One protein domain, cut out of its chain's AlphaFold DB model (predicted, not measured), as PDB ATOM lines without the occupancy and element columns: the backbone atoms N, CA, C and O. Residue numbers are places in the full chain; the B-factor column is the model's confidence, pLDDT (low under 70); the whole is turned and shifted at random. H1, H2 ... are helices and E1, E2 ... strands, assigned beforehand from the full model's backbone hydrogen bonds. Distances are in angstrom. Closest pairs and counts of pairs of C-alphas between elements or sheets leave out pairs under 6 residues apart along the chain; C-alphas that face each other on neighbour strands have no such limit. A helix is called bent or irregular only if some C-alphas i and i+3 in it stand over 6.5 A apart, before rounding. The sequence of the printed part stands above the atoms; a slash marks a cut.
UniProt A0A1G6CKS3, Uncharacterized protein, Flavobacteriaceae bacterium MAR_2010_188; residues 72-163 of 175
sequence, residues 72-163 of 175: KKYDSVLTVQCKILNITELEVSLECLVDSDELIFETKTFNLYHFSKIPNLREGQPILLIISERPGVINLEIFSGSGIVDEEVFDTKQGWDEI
ATOM      1  N   LYS A  72     181.927 230.466 268.502       55.06
ATOM      2  CA  LYS A  72     183.041 229.981 267.694       55.06
ATOM      3  C   LYS A  72     183.903 231.171 267.293       55.06
ATOM      4  O   LYS A  72     183.443 232.061 266.589       55.06
ATOM      5  N   LYS A  73     185.165 231.152 267.718       67.62
ATOM      6  CA  LYS A  73     186.182 232.078 267.220       67.62
ATOM      7  C   LYS A  73     186.397 231.789 265.728       67.62
ATOM      8  O   LYS A  73     186.727 230.653 265.376       67.62
ATOM      9  N   TYR A  74     186.115 232.778 264.889       73.50
ATOM     10  CA  TYR A  74     186.458 232.785 263.471       73.50
ATOM     11  C   TYR A  74     187.737 233.603 263.294       73.50
ATOM     12  O   TYR A  74     187.970 234.536 264.064       73.50
ATOM     13  N   ASP A  75     188.565 233.211 262.333       76.88
ATOM     14  CA  ASP A  75     189.824 233.896 262.032       76.88
ATOM     15  C   ASP A  75     189.567 235.115 261.140       76.88
ATOM     16  O   ASP A  75     190.236 236.133 261.278       76.88
ATOM     17  N   SER A  76     188.552 235.049 260.275       78.56
ATOM     18  CA  SER A  76     188.116 236.180 259.457       78.56
ATOM     19  C   SER A  76     186.599 236.196 259.274       78.56
ATOM     20  O   SER A  76     185.927 235.159 259.297       78.56
ATOM     21  N   VAL A  77     186.050 237.401 259.112       81.94
ATOM     22  CA  VAL A  77     184.646 237.634 258.765       81.94
ATOM     23  C   VAL A  77     184.595 238.713 257.693       81.94
ATOM     24  O   VAL A  77     185.108 239.811 257.888       81.94
ATOM     25  N   LEU A  78     183.957 238.396 256.575       84.44
ATOM     26  CA  LEU A  78     183.701 239.298 255.464       84.44
ATOM     27  C   LEU A  78     182.196 239.537 255.358       84.44
ATOM     28  O   LEU A  78     181.410 238.590 255.383       84.44
ATOM     29  N   THR A  79     181.805 240.800 255.224       87.50
ATOM     30  CA  THR A  79     180.417 241.193 254.970       87.50
ATOM     31  C   THR A  79     180.324 241.751 253.560       87.50
ATOM     32  O   THR A  79     181.056 242.675 253.221       87.50
ATOM     33  N   VAL A  80     179.438 241.190 252.745       90.31
ATOM     34  CA  VAL A  80     179.257 241.561 251.341       90.31
ATOM     35  C   VAL A  80     177.815 242.000 251.138       90.31
ATOM     36  O   VAL A  80     176.874 241.290 251.504       90.31
ATOM     37  N   GLN A  81     177.644 243.187 250.567       93.62
ATOM     38  CA  GLN A  81     176.338 243.698 250.174       93.62
ATOM     39  C   GLN A  81     175.981 243.134 248.804       93.62
ATOM     40  O   GLN A  81     176.821 243.132 247.903       93.62
ATOM     41  N   CYS A  82     174.754 242.652 248.636       94.62
ATOM     42  CA  CYS A  82     174.304 242.091 247.372       94.62
ATOM     43  C   CYS A  82     172.850 242.474 247.053       94.62
ATOM     44  O   CYS A  82     172.062 242.809 247.939       94.62
ATOM     45  N   LYS A  83     172.470 242.329 245.783       95.56
ATOM     46  CA  LYS A  83     171.102 242.449 245.263       95.56
ATOM     47  C   LYS A  83     170.731 241.177 244.505       95.56
ATOM     48  O   LYS A  83     171.547 240.636 243.759       95.56
ATOM     49  N   ILE A  84     169.518 240.661 244.698       96.06
ATOM     50  CA  ILE A  84     169.048 239.492 243.939       96.06
ATOM     51  C   ILE A  84     168.827 239.895 242.485       96.06
ATOM     52  O   ILE A  84     168.022 240.780 242.210       96.06
ATOM     53  N   LEU A  85     169.494 239.212 241.558       94.19
ATOM     54  CA  LEU A  85     169.292 239.401 240.124       94.19
ATOM     55  C   LEU A  85     168.206 238.485 239.568       94.19
ATOM     56  O   LEU A  85     167.374 238.929 238.793       94.19
ATOM     57  N   ASN A  86     168.243 237.205 239.939       96.31
ATOM     58  CA  ASN A  86     167.371 236.181 239.368       96.31
ATOM     59  C   ASN A  86     167.141 235.050 240.374       96.31
ATOM     60  O   ASN A  86     168.052 234.689 241.129       96.31
ATOM     61  N   ILE A  87     165.945 234.467 240.351       96.25
ATOM     62  CA  ILE A  87     165.577 233.312 241.175       96.25
ATOM     63  C   ILE A  87     165.060 232.197 240.268       96.25
ATOM     64  O   ILE A  87     164.111 232.367 239.510       96.25
ATOM     65  N   THR A  88     165.660 231.020 240.396       95.69
ATOM     66  CA  THR A  88     165.224 229.790 239.726       95.69
ATOM     67  C   THR A  88     164.746 228.764 240.755       95.69
ATOM     68  O   THR A  88     164.790 229.003 241.961       95.69
ATOM     69  N   GLU A  89     164.306 227.588 240.295       94.31
ATOM     70  CA  GLU A  89     163.835 226.515 241.182       94.31
ATOM     71  C   GLU A  89     164.908 226.008 242.161       94.31
ATOM     72  O   GLU A  89     164.575 225.546 243.252       94.31
ATOM     73  N   LEU A  90     166.189 226.080 241.785       95.25
ATOM     74  CA  LEU A  90     167.297 225.519 242.567       95.25
ATOM     75  C   LEU A  90     168.337 226.553 242.981       95.25
ATOM     76  O   LEU A  90     169.116 226.293 243.897       95.25
ATOM     77  N   GLU A  91     168.373 227.704 242.321       96.75
ATOM     78  CA  GLU A  91     169.474 228.651 242.433       96.75
ATOM     79  C   GLU A  91     168.987 230.095 242.493       96.75
ATOM     80  O   GLU A  91     167.979 230.461 241.889       96.75
ATOM     81  N   VAL A  92     169.752 230.918 243.197       96.00
ATOM     82  CA  VAL A  92     169.567 232.361 243.326       96.00
ATOM     83  C   VAL A  92     170.861 233.025 242.882       96.00
ATOM     84  O   VAL A  92     171.931 232.733 243.425       96.00
ATOM     85  N   SER A  93     170.763 233.916 241.903       96.00
ATOM     86  CA  SER A  93     171.884 234.726 241.436       96.00
ATOM     87  C   SER A  93     171.854 236.086 242.118       96.00
ATOM     88  O   SER A  93     170.830 236.770 242.125       96.00
ATOM     89  N   LEU A  94     172.988 236.471 242.685       95.56
ATOM     90  CA  LEU A  94     173.210 237.725 243.386       95.56
ATOM     91  C   LEU A  94     174.218 238.568 242.608       95.56
ATOM     92  O   LEU A  94     175.232 238.038 242.158       95.56
ATOM     93  N   GLU A  95     173.971 239.865 242.496       94.44
ATOM     94  CA  GLU A  95     175.003 240.857 242.209       94.44
ATOM     95  C   GLU A  95     175.586 241.311 243.538       94.44
ATOM     96  O   GLU A  95     174.842 241.782 244.393       94.44
ATOM     97  N   CYS A  96     176.886 241.144 243.739       92.81
ATOM     98  CA  CYS A  96     177.554 241.457 244.994       92.81
ATOM     99  C   CYS A  96     178.597 242.550 244.788       92.81
ATOM    100  O   CYS A  96     179.388 242.478 243.849       92.81
ATOM    101  N   LEU A  97     178.606 243.534 245.683       89.81
ATOM    102  CA  LEU A  97     179.589 244.609 245.715       89.81
ATOM    103  C   LEU A  97     180.882 244.077 246.344       89.81
ATOM    104  O   LEU A  97     180.920 243.799 247.542       89.81
ATOM    105  N   VAL A  98     181.914 243.890 245.523       86.31
ATOM    106  CA  VAL A  98     183.217 243.342 245.942       86.31
ATOM    107  C   VAL A  98     184.180 244.454 246.346       86.31
ATOM    108  O   VAL A  98     184.949 244.272 247.286       86.31
ATOM    109  N   ASP A  99     184.095 245.605 245.678       80.06
ATOM    110  CA  ASP A  99     184.865 246.805 246.002       80.06
ATOM    111  C   ASP A  99     183.925 248.013 246.062       80.06
ATOM    112  O   ASP A  99     183.296 248.366 245.062       80.06
ATOM    113  N   SER A 100     183.794 248.616 247.246       80.44
ATOM    114  CA  SER A 100     182.936 249.783 247.461       80.44
ATOM    115  C   SER A 100     183.534 251.084 246.938       80.44
ATOM    116  O   SER A 100     182.777 251.999 246.629       80.44
ATOM    117  N   ASP A 101     184.861 251.180 246.849       77.69
ATOM    118  CA  ASP A 101     185.548 252.399 246.419       77.69
ATOM    119  C   ASP A 101     185.526 252.504 244.889       77.69
ATOM    120  O   ASP A 101     185.296 253.578 244.333       77.69
ATOM    121  N   GLU A 102     185.707 251.371 244.209       77.94
ATOM    122  CA  GLU A 102     185.691 251.281 242.743       77.94
ATOM    123  C   GLU A 102     184.326 250.873 242.163       77.94
ATOM    124  O   GLU A 102     184.170 250.813 240.941       77.94
ATOM    125  N   LEU A 103     183.326 250.614 243.013       83.19
ATOM    126  CA  LEU A 103     181.997 250.120 242.623       83.19
ATOM    127  C   LEU A 103     182.074 248.866 241.737       83.19
ATOM    128  O   LEU A 103     181.398 248.750 240.709       83.19
ATOM    129  N   ILE A 104     182.918 247.908 242.126       82.69
ATOM    130  CA  ILE A 104     183.086 246.653 241.390       82.69
ATOM    131  C   ILE A 104     182.046 245.646 241.867       82.69
ATOM    132  O   ILE A 104     181.986 245.288 243.045       82.69
ATOM    133  N   PHE A 105     181.273 245.133 240.912       88.12
ATOM    134  CA  PHE A 105     180.235 244.140 241.155       88.12
ATOM    135  C   PHE A 105     180.584 242.798 240.514       88.12
ATOM    136  O   PHE A 105     180.955 242.738 239.340       88.12
ATOM    137  N   GLU A 106     180.365 241.713 241.252       89.69
ATOM    138  CA  GLU A 106     180.458 240.348 240.743       89.69
ATOM    139  C   GLU A 106     179.139 239.599 240.899       89.69
ATOM    140  O   GLU A 106     178.492 239.644 241.947       89.69
ATOM    141  N   THR A 107     178.776 238.824 239.877       93.06
ATOM    142  CA  THR A 107     177.628 237.921 239.962       93.06
ATOM    143  C   THR A 107     178.041 236.594 240.590       93.06
ATOM    144  O   THR A 107     178.958 235.921 240.111       93.06
ATOM    145  N   LYS A 108     177.339 236.177 241.645       92.94
ATOM    146  CA  LYS A 108     177.519 234.878 242.307       92.94
ATOM    147  C   LYS A 108     176.195 234.132 242.366       92.94
ATOM    148  O   LYS A 108     175.159 234.720 242.650       92.94
ATOM    149  N   THR A 109     176.242 232.824 242.142       93.75
ATOM    150  CA  THR A 109     175.058 231.962 242.200       93.75
ATOM    151  C   THR A 109     175.174 231.004 243.372       93.75
ATOM    152  O   THR A 109     176.213 230.380 243.584       93.75
ATOM    153  N   PHE A 110     174.093 230.888 244.130       94.56
ATOM    154  CA  PHE A 110     173.995 230.039 245.310       94.56
ATOM    155  C   PHE A 110     172.750 229.171 245.211       94.56
ATOM    156  O   PHE A 110     171.764 229.552 244.586       94.56
ATOM    157  N   ASN A 111     172.756 228.016 245.872       95.12
ATOM    158  CA  ASN A 111     171.552 227.200 245.930       95.12
ATOM    159  C   ASN A 111     170.459 227.885 246.771       95.12
ATOM    160  O   ASN A 111     170.739 228.429 247.845       95.12
ATOM    161  N   LEU A 112     169.210 227.790 246.318       93.31
ATOM    162  CA  LEU A 112     168.022 228.337 246.971       93.31
ATOM    163  C   LEU A 112     167.896 227.909 248.443       93.31
ATOM    164  O   LEU A 112     167.411 228.688 249.264       93.31
ATOM    165  N   TYR A 113     168.389 226.722 248.828       93.50
ATOM    166  CA  TYR A 113     168.318 226.257 250.222       93.50
ATOM    167  C   TYR A 113     169.021 227.201 251.213       93.50
ATOM    168  O   TYR A 113     168.598 227.298 252.371       93.50
ATOM    169  N   HIS A 114     170.062 227.922 250.779       91.88
ATOM    170  CA  HIS A 114     170.769 228.889 251.625       91.88
ATOM    171  C   HIS A 114     169.893 230.091 252.009       91.88
ATOM    172  O   HIS A 114     170.149 230.735 253.023       91.88
ATOM    173  N   PHE A 115     168.824 230.346 251.252       94.19
ATOM    174  CA  PHE A 115     167.886 231.453 251.450       94.19
ATOM    175  C   PHE A 115     166.632 231.038 252.223       94.19
ATOM    176  O   PHE A 115     165.719 231.837 252.391       94.19
ATOM    177  N   SER A 116     166.581 229.809 252.748       90.88
ATOM    178  CA  SER A 116     165.419 229.266 253.473       90.88
ATOM    179  C   SER A 116     164.961 230.102 254.678       90.88
ATOM    180  O   SER A 116     163.814 229.986 255.105       90.88
ATOM    181  N   LYS A 117     165.838 230.951 255.226       89.44
ATOM    182  CA  LYS A 117     165.537 231.862 256.342       89.44
ATOM    183  C   LYS A 117     164.957 233.212 255.904       89.44
ATOM    184  O   LYS A 117     164.558 233.992 256.764       89.44
ATOM    185  N   ILE A 118     164.926 233.505 254.605       90.62
ATOM    186  CA  ILE A 118     164.458 234.782 254.062       90.62
ATOM    187  C   ILE A 118     163.036 234.591 253.524       90.62
ATOM    188  O   ILE A 118     162.848 233.914 252.512       90.62
ATOM    189  N   PRO A 119     162.015 235.163 254.185       87.38
ATOM    190  CA  PRO A 119     160.650 235.065 253.697       87.38
ATOM    191  C   PRO A 119     160.471 235.903 252.427       87.38
ATOM    192  O   PRO A 119     161.017 236.999 252.321       87.38
ATOM    193  N   ASN A 120     159.638 235.413 251.504       90.69
ATOM    194  CA  ASN A 120     159.222 236.131 250.290       90.69
ATOM    195  C   ASN A 120     160.391 236.624 249.419       90.69
ATOM    196  O   ASN A 120     160.408 237.781 249.000       90.69
ATOM    197  N   LEU A 121     161.353 235.735 249.160       93.69
ATOM    198  CA  LEU A 121     162.492 236.007 248.289       93.69
ATOM    199  C   LEU A 121     162.023 236.513 246.914       93.69
ATOM    200  O   LEU A 121     161.204 235.860 246.265       93.69
ATOM    201  N   ARG A 122     162.536 237.665 246.474       95.81
ATOM    202  CA  ARG A 122     162.174 238.290 245.191       95.81
ATOM    203  C   ARG A 122     163.373 238.930 244.499       95.81
ATOM    204  O   ARG A 122     164.323 239.347 245.154       95.81
ATOM    205  N   GLU A 123     163.306 239.046 243.178       95.69
ATOM    206  CA  GLU A 123     164.292 239.794 242.396       95.69
ATOM    207  C   GLU A 123     164.346 241.267 242.819       95.69
ATOM    208  O   GLU A 123     163.361 241.839 243.296       95.69
ATOM    209  N   GLY A 124     165.528 241.866 242.706       93.94
ATOM    210  CA  GLY A 124     165.831 243.217 243.166       93.94
ATOM    211  C   GLY A 124     165.949 243.365 244.684       93.94
ATOM    212  O   GLY A 124     166.318 244.437 245.150       93.94
ATOM    213  N   GLN A 125     165.660 242.325 245.471       94.56
ATOM    214  CA  GLN A 125     165.735 242.405 246.927       94.56
ATOM    215  C   GLN A 125     167.192 242.548 247.404       94.56
ATOM    216  O   GLN A 125     168.045 241.772 246.966       94.56
ATOM    217  N   PRO A 126     167.479 243.466 248.344       94.44
ATOM    218  CA  PRO A 126     168.792 243.560 248.968       94.44
ATOM    219  C   PRO A 126     169.051 242.390 249.919       94.44
ATOM    220  O   PRO A 126     168.177 241.959 250.686       94.44
ATOM    221  N   ILE A 127     170.283 241.897 249.899       95.00
ATOM    222  CA  ILE A 127     170.762 240.750 250.665       95.00
ATOM    223  C   ILE A 127     172.110 241.092 251.287       95.00
ATOM    224  O   ILE A 127     172.997 241.620 250.623       95.00
ATOM    225  N   LEU A 128     172.270 240.743 252.560       93.62
ATOM    226  CA  LEU A 128     173.554 240.814 253.242       93.62
ATOM    227  C   LEU A 128     174.141 239.408 253.346       93.62
ATOM    228  O   LEU A 128     173.516 238.507 253.913       93.62
ATOM    229  N   LEU A 129     175.341 239.229 252.806       92.62
ATOM    230  CA  LEU A 129     176.093 237.987 252.875       92.62
ATOM    231  C   LEU A 129     177.199 238.129 253.919       92.62
ATOM    232  O   LEU A 129     178.023 239.033 253.830       92.62
ATOM    233  N   ILE A 130     177.241 237.223 254.890       89.38
ATOM    234  CA  ILE A 130     178.324 237.146 255.870       89.38
ATOM    235  C   ILE A 130     179.076 235.840 255.637       89.38
ATOM    236  O   ILE A 130     178.513 234.748 255.740       89.38
ATOM    237  N   ILE A 131     180.358 235.957 255.309       87.75
ATOM    238  CA  ILE A 131     181.271 234.837 255.105       87.75
ATOM    239  C   ILE A 131     182.226 234.824 256.289       87.75
ATOM    240  O   ILE A 131     182.948 235.790 256.514       87.75
ATOM    241  N   SER A 132     182.235 233.748 257.063       86.81
ATOM    242  CA  SER A 132     183.149 233.596 258.198       86.81
ATOM    243  C   SER A 132     184.050 232.393 257.984       86.81
ATOM    244  O   SER A 132     183.562 231.291 257.726       86.81
ATOM    245  N   GLU A 133     185.355 232.574 258.129       83.00
ATOM    246  CA  GLU A 133     186.341 231.518 257.918       83.00
ATOM    247  C   GLU A 133     187.127 231.224 259.194       83.00
ATOM    248  O   GLU A 133     187.398 232.082 260.034       83.00
ATOM    249  N   ARG A 134     187.459 229.948 259.356       86.50
ATOM    250  CA  ARG A 134     188.441 229.429 260.308       86.50
ATOM    251  C   ARG A 134     189.094 228.192 259.685       86.50
ATOM    252  O   ARG A 134     188.553 227.651 258.715       86.50
ATOM    253  N   PRO A 135     190.187 227.651 260.238       83.00
ATOM    254  CA  PRO A 135     190.944 226.604 259.572       83.00
ATOM    255  C   PRO A 135     190.068 225.366 259.340       83.00
ATOM    256  O   PRO A 135     189.549 224.760 260.281       83.00
ATOM    257  N   GLY A 136     189.870 225.026 258.064       85.75
ATOM    258  CA  GLY A 136     189.050 223.894 257.626       85.75
ATOM    259  C   GLY A 136     187.532 224.111 257.656       85.75
ATOM    260  O   GLY A 136     186.799 223.147 257.439       85.75
ATOM    261  N   VAL A 137     187.033 225.323 257.930       86.75
ATOM    262  CA  VAL A 137     185.591 225.625 257.936       86.75
ATOM    263  C   VAL A 137     185.317 227.012 257.361       86.75
ATOM    264  O   VAL A 137     185.748 228.014 257.922       86.75
ATOM    265  N   ILE A 138     184.485 227.054 256.320       85.50
ATOM    266  CA  ILE A 138     183.866 228.277 255.804       85.50
ATOM    267  C   ILE A 138     182.383 228.224 256.167       85.50
ATOM    268  O   ILE A 138     181.712 227.217 255.931       85.50
ATOM    269  N   ASN A 139     181.882 229.290 256.775       88.25
ATOM    270  CA  ASN A 139     180.483 229.468 257.121       88.25
ATOM    271  C   ASN A 139     179.889 230.584 256.265       88.25
ATOM    272  O   ASN A 139     180.497 231.642 256.129       88.25
ATOM    273  N   LEU A 140     178.703 230.334 255.717       89.06
ATOM    274  CA  LEU A 140     177.960 231.290 254.908       89.06
ATOM    275  C   LEU A 140     176.626 231.571 255.587       89.06
ATOM    276  O   LEU A 140     175.817 230.657 255.763       89.06
ATOM    277  N   GLU A 141     176.389 232.825 255.943       90.75
ATOM    278  CA  GLU A 141     175.113 233.285 256.479       90.75
ATOM    279  C   GLU A 141     174.521 234.346 255.556       90.75
ATOM    280  O   GLU A 141     175.218 235.238 255.079       90.75
ATOM    281  N   ILE A 142     173.223 234.220 255.283       92.88
ATOM    282  CA  ILE A 142     172.493 235.094 254.369       92.88
ATOM    283  C   ILE A 142     171.347 235.734 255.143       92.88
ATOM    284  O   ILE A 142     170.530 235.030 255.747       92.88
ATOM    285  N   PHE A 143     171.278 237.060 255.104       92.44
ATOM    286  CA  PHE A 143     170.253 237.855 255.771       92.44
ATOM    287  C   PHE A 143     169.527 238.757 254.773       92.44
ATOM    288  O   PHE A 143     170.053 239.099 253.713       92.44
ATOM    289  N   SER A 144     168.304 239.168 255.123       92.94
ATOM    290  CA  SER A 144     167.655 240.270 254.411       92.94
ATOM    291  C   SER A 144     168.489 241.536 254.604       92.94
ATOM    292  O   SER A 144     168.824 241.882 255.733       92.94
ATOM    293  N   GLY A 145     168.834 242.198 253.501       89.44
ATOM    294  CA  GLY A 145     169.634 243.419 253.507       89.44
ATOM    295  C   GLY A 145     168.810 244.702 253.602       89.44
ATOM    296  O   GLY A 145     169.381 245.779 253.493       89.44
ATOM    297  N   SER A 146     167.484 244.620 253.767       87.94
ATOM    298  CA  SER A 146     166.623 245.810 253.789       87.94
ATOM    299  C   SER A 146     167.006 246.735 254.947       87.94
ATOM    300  O   SER A 146     167.049 246.299 256.097       87.94
ATOM    301  N   GLY A 147     167.311 247.998 254.635       82.44
ATOM    302  CA  GLY A 147     167.774 248.994 255.611       82.44
ATOM    303  C   GLY A 147     169.239 248.855 256.046       82.44
ATOM    304  O   GLY A 147     169.670 249.603 256.918       82.44
ATOM    305  N   ILE A 148     169.994 247.914 255.467       85.75
ATOM    306  CA  ILE A 148     171.423 247.690 255.755       85.75
ATOM    307  C   ILE A 148     172.269 247.866 254.497       85.75
ATOM    308  O   ILE A 148     173.334 248.471 254.547       85.75
ATOM    309  N   VAL A 149     171.805 247.297 253.386       87.38
ATOM    310  CA  VAL A 149     172.440 247.432 252.079       87.38
ATOM    311  C   VAL A 149     172.105 248.803 251.510       87.38
ATOM    312  O   VAL A 149     170.945 249.218 251.545       87.38
ATOM    313  N   ASP A 150     173.113 249.480 250.975       86.62
ATOM    314  CA  ASP A 150     172.934 250.716 250.226       86.62
ATOM    315  C   ASP A 150     172.396 250.385 248.828       86.62
ATOM    316  O   ASP A 150     173.128 249.958 247.936       86.62
ATOM    317  N   GLU A 151     171.078 250.499 248.663       86.75
ATOM    318  CA  GLU A 151     170.390 250.149 247.417       86.75
ATOM    319  C   GLU A 151     170.774 251.092 246.260       86.75
ATOM    320  O   GLU A 151     170.830 250.645 245.112       86.75
ATOM    321  N   GLU A 152     171.131 252.352 246.549       86.94
ATOM    322  CA  GLU A 152     171.478 253.363 245.536       86.94
ATOM    323  C   GLU A 152     172.744 252.979 244.757       86.94
ATOM    324  O   GLU A 152     172.866 253.222 243.549       86.94
ATOM    325  N   VAL A 153     173.672 252.296 245.430       86.00
ATOM    326  CA  VAL A 153     174.911 251.790 244.830       86.00
ATOM    327  C   VAL A 153     174.618 250.798 243.700       86.00
ATOM    328  O   VAL A 153     175.271 250.839 242.657       86.00
ATOM    329  N   PHE A 154     173.596 249.953 243.854       84.50
ATOM    330  CA  PHE A 154     173.224 248.954 242.845       84.50
ATOM    331  C   PHE A 154     172.404 249.535 241.688       84.50
ATOM    332  O   PHE A 154     172.333 248.925 240.622       84.50
ATOM    333  N   ASP A 155     171.801 250.707 241.866       81.88
ATOM    334  CA  ASP A 155     171.027 251.375 240.816       81.88
ATOM    335  C   ASP A 155     171.917 252.260 239.919       81.88
ATOM    336  O   ASP A 155     171.621 252.469 238.742       81.88
ATOM    337  N   THR A 156     173.075 252.702 240.423       69.50
ATOM    338  CA  THR A 156     174.011 253.597 239.711       69.50
ATOM    339  C   THR A 156     174.626 252.966 238.448       69.50
ATOM    340  O   THR A 156     174.996 253.667 237.503       69.50
ATOM    341  N   LYS A 157     174.696 251.631 238.373       58.44
ATOM    342  CA  LYS A 157     175.309 250.905 237.246       58.44
ATOM    343  C   LYS A 157     174.542 251.062 235.923       58.44
ATOM    344  O   LYS A 157     175.154 250.935 234.864       58.44
ATOM    345  N   GLN A 158     173.248 251.405 235.961       52.34
ATOM    346  CA  GLN A 158     172.451 251.642 234.745       52.34
ATOM    347  C   GLN A 158     172.985 252.799 233.882       52.34
ATOM    348  O   GLN A 158     172.827 252.765 232.664       52.34
ATOM    349  N   GLY A 159     173.693 253.774 234.464       47.38
ATOM    350  CA  GLY A 159     174.153 254.954 233.725       47.38
ATOM    351  C   GLY A 159     175.225 254.681 232.659       47.38
ATOM    352  O   GLY A 159     175.297 255.408 231.674       47.38
ATOM    353  N   TRP A 160     176.056 253.641 232.801       47.06
ATOM    354  CA  TRP A 160     177.141 253.376 231.838       47.06
ATOM    355  C   TRP A 160     176.691 252.622 230.589       47.06
ATOM    356  O   TRP A 160     177.256 252.837 229.513       47.06
ATOM    357  N   ASP A 161     175.683 251.760 230.708       51.44
ATOM    358  CA  ASP A 161     175.109 251.089 229.543       51.44
ATOM    359  C   ASP A 161     174.237 252.050 228.716       51.44
ATOM    360  O   ASP A 161     174.239 251.955 227.491       51.44
ATOM    361  N   GLU A 162     173.627 253.068 229.340       50.75
ATOM    362  CA  GLU A 162     172.940 254.161 228.628       50.75
ATOM    363  C   GLU A 162     173.903 255.081 227.850       50.75
ATOM    364  O   GLU A 162     173.566 255.574 226.772       50.75
ATOM    365  N   ILE A 163     175.138 255.283 228.328       55.06
ATOM    366  CA  ILE A 163     176.129 256.129 227.633       55.06
ATOM    367  C   ILE A 163     176.628 255.478 226.331       55.06
ATOM    368  O   ILE A 163     176.979 256.192 225.388       55.06
TER     369      ILE A 163
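What this domain is: This is residues 72 to 163 of the 175 residues of an uncharacterized protein of Flavobacteriaceae bacterium MAR_2010_188 (UniProt A0A1G6CKS3). One strongly twisted and curled sheet of five antiparallel strands makes the body, a trough that does not close into a barrel; the long, bent strand E1 runs through its middle, with the hairpin E2 and E3 on one side and the hairpin E4 and E5 on the other. The small helix H1 sits between the ends of E3 and E5, H2 packs on the sheet near E1 and E4, and after it H3, residues 158 to 163, sticks out as a free tail. The printed part has 92 residues, with five named strands and three named helices in the order E1 E2 E3 H1 E4 E5 H2 H3, and its class is mixed, helices and strands. The sheet's order is E3 E2 E1 E4 E5. The whole is compact, with a radius of gyration of the C-alphas of 14.0 A and spans of 47 by 32 by 22 A.

Where its parts are: E1, residues 76 to 87, begins with C-alpha 76 at (188.116, 236.180, 259.457), is 29.2 A long and bends by 69 degrees at residue 84. E2, residues 91 to 99, is 24.1 A long, and E3, residues 104 to 111, is 23.1 A long. H1, residues 112 to 115, follows E3 with no residue between. E4, residues 126 to 134, is 26.7 A long and begins with C-alpha 126 at (168.792, 243.560, 248.968). E5, residues 137 to 144, is 23.4 A long. H2 is residues 151 to 155, and H3, residues 158 to 163, ends with C-alpha 163 at (176.129, 256.129, 227.633).

How they stand to each other: E1, E2 and E3 form a meander, each strand the antiparallel neighbour of the one before. Between E1 and E2, N 83 and O 95 are 2.8 A apart, within hydrogen-bond range; between E2 and E3, N 94 and O 108 are 2.8 A apart. On the other side of E1 is E4, antiparallel at 143 degrees, with N 80 and O 129 2.8 A apart. E4 and E5 form a hairpin, with N 130 and O 141 2.8 A apart. The edge strands E3 and E5 are apart. From edge to edge the strands' lines turn by 100 degrees and the way across the sheet by 70 degrees. H1 is on the sheet, over none of its strands, at a height over the sheet of 5.4 A; its closest C-alphas with E5 are those of Phe 115 and Ile 142, 6.6 A apart. H2 is on the sheet at a height of 9.1 A, only just over E2, on which 3 of its 5 C-alphas fall; its closest C-alphas with E4 are those of Glu 151 and Pro 126, 7.0 A apart. H3 is not on the sheet, and H2 and H3 meet only through their link. Every O i to N i+4 pair is within hydrogen-bond range in H2 and H3; H1 is too short for such a pair.

The domain as a whole: The two C-alphas farthest apart are those of Lys 72 and Ile 163, 48.3 A. The printed part has no cut, and no link is long. The mean pLDDT of the printed part is 85.8; residues 72 to 73 and 156 to 163 are under 70.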